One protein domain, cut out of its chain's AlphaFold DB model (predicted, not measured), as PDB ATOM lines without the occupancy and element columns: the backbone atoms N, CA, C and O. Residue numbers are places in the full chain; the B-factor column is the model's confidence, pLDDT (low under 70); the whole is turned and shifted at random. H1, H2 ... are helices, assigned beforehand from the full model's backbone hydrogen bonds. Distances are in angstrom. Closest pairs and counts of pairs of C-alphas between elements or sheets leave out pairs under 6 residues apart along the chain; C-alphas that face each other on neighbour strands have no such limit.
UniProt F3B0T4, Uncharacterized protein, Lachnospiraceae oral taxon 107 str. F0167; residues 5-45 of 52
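What this domain is: This is residues 5 to 45 of the 52 residues of an uncharacterized protein of Lachnospiraceae oral taxon 107 str. F0167 (UniProt F3B0T4). Two helices, the long H2 and the shorter H3, meet near their ends and make an open V, with the link of residues 26 to 28 at its point. At the other end of H2 sits the very short helix H1, and past H3 the printed part runs on as a tail, residues 39 to 45, with no named helix. The printed part has 41 residues with three named helices, in the order H1, H2, H3, and no named strand; its class is all helix. It is only just extended, close to loose, with a radius of gyration of the C-alphas of 13.9 A, and it is elongated, spanning 39 by 23 by 15 A.

Where its parts are: Begin with the longest helix, H2, residues 11 to 25: find C-alpha 11 at (88.198, 45.835, 23.287), and from there the helix runs 21.1 A to C-alpha 25 at (91.091, 58.893, 39.569). Further along, H3 takes residues 29 to 38, and it runs 14.4 A to C-alpha 38 at (78.807, 72.730, 29.820). Go back before H2 to find H1, residues 5 to 8, which is 5.2 A from first to last C-alpha.

How they stand to each other: Look first where H2 ends and H3 begins. There the two touch only at the corner by their link, and only just, with 3 pairs of C-alphas within 8 A; H2 takes part with residues 23 to 24 alone. Their closest C-alphas are those of Ser 24 and Lys 30, 5.4 A apart. The lines of H2 and H3 stand about perpendicular, at 74 degrees, and their centres are 16.4 A apart. Now look at the other end of H2, where H1 is close but not clearly touching: the closest C-alphas are those of Leu 7 and Tyr 13, 6.4 A apart. H1 and H3 are apart. Check the backbone atoms in H2 and H3, and you will find every O i to N i+4 pair within hydrogen-bond range. H1 is too short for such a pair, but its one O i to N i+3 pair is within range.

The domain as a whole: Measure from C-alpha 5 to C-alpha 45 for the two farthest apart, those of Asn 5 and Ile 45, at 39.6 A. Residues 9 to 16, of which 11 to 16 belong to H2, stand free, and so do residues 37 to 43. The printed part has no cut, and the links from H1 to H2 and from H2 to H3 are both tight. In the B-factor column the mean pLDDT of the printed part is 92.6; look at residue 6 for the one printed residue under 70, in H1, whose mean is 71.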
ATOM      1  N   ASN A   5      75.464  43.837  25.863       72.00
ATOM      2  CA  ASN A   5      76.340  42.712  26.192       72.00
ATOM      3  C   ASN A   5      77.435  42.516  25.132       72.00
ATOM      4  O   ASN A   5      78.591  42.347  25.498       72.00
ATOM      5  N   GLU A   6      77.107  42.626  23.838       66.44
ATOM      6  CA  GLU A   6      78.113  42.557  22.761       66.44
ATOM      7  C   GLU A   6      79.075  43.752  22.793       66.44
ATOM      8  O   GLU A   6      80.250  43.614  22.458       66.44
ATOM      9  N   LEU A   7      78.596  44.928  23.216       70.94
ATOM     10  CA  LEU A   7      79.441  46.111  23.374       70.94
ATOM     11  C   LEU A   7      80.431  45.943  24.535       70.94
ATOM     12  O   LEU A   7      81.596  46.293  24.373       70.94
ATOM     13  N   ILE A   8      79.988  45.400  25.675       73.38
ATOM     14  CA  ILE A   8      80.835  45.196  26.862       73.38
ATOM     15  C   ILE A   8      82.014  44.263  26.565       73.38
ATOM     16  O   ILE A   8      83.105  44.484  27.085       73.38
ATOM     17  N   ASP A   9      81.813  43.272  25.697       74.69
ATOM     18  CA  ASP A   9      82.848  42.307  25.317       74.69
ATOM     19  C   ASP A   9      83.865  42.866  24.298       74.69
ATOM     20  O   ASP A   9      84.858  42.207  23.980       74.69
ATOM     21  N   SER A  10      83.651  44.081  23.778       84.94
ATOM     22  CA  SER A  10      84.557  44.707  22.810       84.94
ATOM     23  C   SER A  10      85.785  45.334  23.477       84.94
ATOM     24  O   SER A  10      85.697  45.983  24.520       84.94
ATOM     25  N   GLU A  11      86.950  45.202  22.837       88.56
ATOM     26  CA  GLU A  11      88.198  45.835  23.287       88.56
ATOM     27  C   GLU A  11      88.046  47.358  23.439       88.56
ATOM     28  O   GLU A  11      88.523  47.939  24.412       88.56
ATOM     29  N   GLU A  12      87.309  47.992  22.527       88.31
ATOM     30  CA  GLU A  12      87.014  49.425  22.559       88.31
ATOM     31  C   GLU A  12      86.271  49.836  23.838       88.31
ATOM     32  O   GLU A  12      86.626  50.831  24.472       88.31
ATOM     33  N   TYR A  13      85.286  49.045  24.276       88.25
ATOM     34  CA  TYR A  13      84.573  49.308  25.524       88.25
ATOM     35  C   TYR A  13      85.478  49.145  26.747       88.25
ATOM     36  O   TYR A  13      85.452  49.986  27.651       88.25
ATOM     37  N   TYR A  14      86.311  48.099  26.771       89.69
ATOM     38  CA  TYR A  14      87.288  47.903  27.844       89.69
ATOM     39  C   TYR A  14      88.276  49.072  27.939       89.69
ATOM     40  O   TYR A  14      88.524  49.564  29.043       89.69
ATOM     41  N   ILE A  15      88.803  49.542  26.804       94.00
ATOM     42  CA  ILE A  15      89.710  50.696  26.737       94.00
ATOM     43  C   ILE A  15      88.999  51.955  27.238       94.00
ATOM     44  O   ILE A  15      89.495  52.608  28.157       94.00
ATOM     45  N   GLY A  16      87.805  52.254  26.719       93.38
ATOM     46  CA  GLY A  16      87.044  53.439  27.122       93.38
ATOM     47  C   GLY A  16      86.700  53.448  28.616       93.38
ATOM     48  O   GLY A  16      86.788  54.488  29.276       93.38
ATOM     49  N   LEU A  17      86.369  52.286  29.191       93.94
ATOM     50  CA  LEU A  17      86.130  52.154  30.628       93.94
ATOM     51  C   LEU A  17      87.413  52.378  31.442       93.94
ATOM     52  O   LEU A  17      87.383  53.105  32.437       93.94
ATOM     53  N   ALA A  18      88.529  51.774  31.028       95.56
ATOM     54  CA  ALA A  18      89.815  51.922  31.703       95.56
ATOM     55  C   ALA A  18      90.305  53.380  31.691       95.56
ATOM     56  O   ALA A  18      90.712  53.899  32.732       95.56
ATOM     57  N   GLU A  19      90.200  54.067  30.553       96.81
ATOM     58  CA  GLU A  19      90.533  55.491  30.424       96.81
ATOM     59  C   GLU A  19      89.624  56.365  31.288       96.81
ATOM     60  O   GLU A  19      90.102  57.245  32.008       96.81
ATOM     61  N   THR A  20      88.318  56.085  31.298       96.12
ATOM     62  CA  THR A  20      87.361  56.814  32.141       96.12
ATOM     63  C   THR A  20      87.689  56.656  33.626       96.12
ATOM     64  O   THR A  20      87.656  57.639  34.372       96.12
ATOM     65  N   LEU A  21      88.035  55.441  34.072       97.25
ATOM     66  CA  LEU A  21      88.470  55.180  35.448       97.25
ATOM     67  C   LEU A  21      89.772  55.913  35.775       97.25
ATOM     68  O   LEU A  21      89.873  56.524  36.840       97.25
ATOM     69  N   TYR A  22      90.739  55.899  34.855       97.75
ATOM     70  CA  TYR A  22      91.996  56.621  35.013       97.75
ATOM     71  C   TYR A  22      91.767  58.129  35.165       97.75
ATOM     72  O   TYR A  22      92.187  58.705  36.169       97.75
ATOM     73  N   LEU A  23      91.029  58.764  34.249       98.00
ATOM     74  CA  LEU A  23      90.719  60.195  34.324       98.00
ATOM     75  C   LEU A  23      89.940  60.537  35.598       98.00
ATOM     76  O   LEU A  23      90.247  61.525  36.259       98.00
ATOM     77  N   SER A  24      88.982  59.692  35.989       96.88
ATOM     78  CA  SER A  24      88.201  59.876  37.221       96.88
ATOM     79  C   SER A  24      89.038  59.739  38.495       96.88
ATOM     80  O   SER A  24      88.647  60.264  39.535       96.88
ATOM     81  N   SER A  25      90.172  59.034  38.436       97.69
ATOM     82  CA  SER A  25      91.091  58.893  39.569       97.69
ATOM     83  C   SER A  25      91.943  60.143  39.816       97.69
ATOM     84  O   SER A  25      92.470  60.312  40.917       97.69
ATOM     85  N   ILE A  26      92.063  61.037  38.827       98.44
ATOM     86  CA  ILE A  26      92.808  62.291  38.953       98.44
ATOM     87  C   ILE A  26      91.928  63.307  39.709       98.44
ATOM     88  O   ILE A  26      90.861  63.678  39.208       98.44
ATOM     89  N   PRO A  27      92.351  63.806  40.889       98.38
ATOM     90  CA  PRO A  27      91.549  64.746  41.668       98.38
ATOM     91  C   PRO A  27      91.173  65.999  40.866       98.38
ATOM     92  O   PRO A  27      92.039  66.671  40.306       98.38
ATOM     93  N   GLY A  28      89.880  66.326  40.817       97.75
ATOM     94  CA  GLY A  28      89.366  67.503  40.109       97.75
ATOM     95  C   GLY A  28      89.195  67.332  38.593       97.75
ATOM     96  O   GLY A  28      88.668  68.230  37.941       97.75
ATOM     97  N   MET A  29      89.655  66.225  37.998       98.19
ATOM     98  CA  MET A  29      89.599  66.042  36.542       98.19
ATOM     99  C   MET A  29      88.173  65.821  36.047       98.19
ATOM    100  O   MET A  29      87.761  66.414  35.052       98.19
ATOM    101  N   LYS A  30      87.390  65.014  36.768       96.81
ATOM    102  CA  LYS A  30      85.980  64.784  36.445       96.81
ATOM    103  C   LYS A  30      85.202  66.100  36.411       96.81
ATOM    104  O   LYS A  30      84.425  66.328  35.489       96.81
ATOM    105  N   GLU A  31      85.416  66.957  37.403       98.12
ATOM    106  CA  GLU A  31      84.760  68.256  37.514       98.12
ATOM    107  C   GLU A  31      85.131  69.154  36.331       98.12
ATOM    108  O   GLU A  31      84.229  69.699  35.701       98.12
ATOM    109  N   LYS A  32      86.418  69.219  35.967       98.00
ATOM    110  CA  LYS A  32      86.900  69.978  34.799       98.00
ATOM    111  C   LYS A  32      86.301  69.492  33.480       98.00
ATOM    112  O   LYS A  32      85.900  70.310  32.659       98.00
ATOM    113  N   ILE A  33      86.213  68.175  33.273       97.62
ATOM    114  CA  ILE A  33      85.597  67.598  32.067       97.62
ATOM    115  C   ILE A  33      84.111  67.973  32.003       97.62
ATOM    116  O   ILE A  33      83.625  68.413  30.965       97.62
ATOM    117  N   VAL A  34      83.384  67.834  33.117       97.31
ATOM    118  CA  VAL A  34      81.955  68.185  33.193       97.31
ATOM    119  C   VAL A  34      81.725  69.687  33.021       97.31
ATOM    120  O   VAL A  34      80.712  70.074  32.442       97.31
ATOM    121  N   GLU A  35      82.623  70.526  33.530       97.88
ATOM    122  CA  GLU A  35      82.599  71.972  33.314       97.88
ATOM    123  C   GLU A  35      82.792  72.302  31.833       97.88
ATOM    124  O   GLU A  35      81.918  72.939  31.255       97.88
ATOM    125  N   GLY A  36      83.842  71.772  31.196       96.44
ATOM    126  CA  GLY A  36      84.107  71.982  29.770       96.44
ATOM    127  C   GLY A  36      82.972  71.499  28.862       96.44
ATOM    128  O   GLY A  36      82.637  72.167  27.891       96.44
ATOM    129  N   LEU A  37      82.307  70.392  29.213       97.12
ATOM    130  CA  LEU A  37      81.109  69.906  28.510       97.12
ATOM    131  C   LEU A  37      79.911  70.869  28.597       97.12
ATOM    132  O   LEU A  37      79.005  70.788  27.769       97.12
ATOM    133  N   LYS A  38      79.863  71.727  29.620       97.81
ATOM    134  CA  LYS A  38      78.807  72.730  29.820       97.81
ATOM    135  C   LYS A  38      79.194  74.110  29.293       97.81
ATOM    136  O   LYS A  38      78.308  74.952  29.163       97.81
ATOM    137  N   THR A  39      80.476  74.355  29.030       97.62
ATOM    138  CA  THR A  39      80.968  75.603  28.443       97.62
ATOM    139  C   THR A  39      80.401  75.771  27.034       97.62
ATOM    140  O   THR A  39      80.445  74.848  26.221       97.62
ATOM    141  N   HIS A  40      79.844  76.946  26.740       97.44
ATOM    142  CA  HIS A  40      79.384  77.258  25.390       97.44
ATOM    143  C   HIS A  40      80.588  77.434  24.460       97.44
ATOM    144  O   HIS A  40      81.609  77.978  24.860       97.44
ATOM    145  N   ILE A  41      80.455  77.026  23.194       95.12
ATOM    146  CA  ILE A  41      81.535  77.143  22.194       95.12
ATOM    147  C   ILE A  41      82.000  78.602  22.034       95.12
ATOM    148  O   ILE A  41      83.175  78.853  21.792       95.12
ATOM    149  N   GLU A  42      81.084  79.557  22.204       95.81
ATOM    150  CA  GLU A  42      81.343  81.004  22.145       95.81
ATOM    151  C   GLU A  42      82.342  81.477  23.215       95.81
ATOM    152  O   GLU A  42      83.038  82.469  23.010       95.81
ATOM    153  N   ASP A  43      82.422  80.747  24.331       96.31
ATOM    154  CA  ASP A  43      83.307  81.026  25.463       96.31
ATOM    155  C   ASP A  43      84.654  80.279  25.352       96.31
ATOM    156  O   ASP A  43      85.516  80.409  26.226       96.31
ATOM    157  N   CYS A  44      84.854  79.475  24.301       95.62
ATOM    158  CA  CYS A  44      86.107  78.772  24.040       95.62
ATOM    159  C   CYS A  44      87.100  79.640  23.253       95.62
ATOM    160  O   CYS A  44      86.729  80.531  22.490       95.62
ATOM    161  N   ILE A  45      88.391  79.335  23.396       94.75
ATOM    162  CA  ILE A  45      89.428  79.911  22.534       94.75
ATOM    163  C   ILE A  45      89.276  79.296  21.130       94.75
ATOM    164  O   ILE A  45      89.127  78.073  21.035       94.75
TER     165      ILE A  45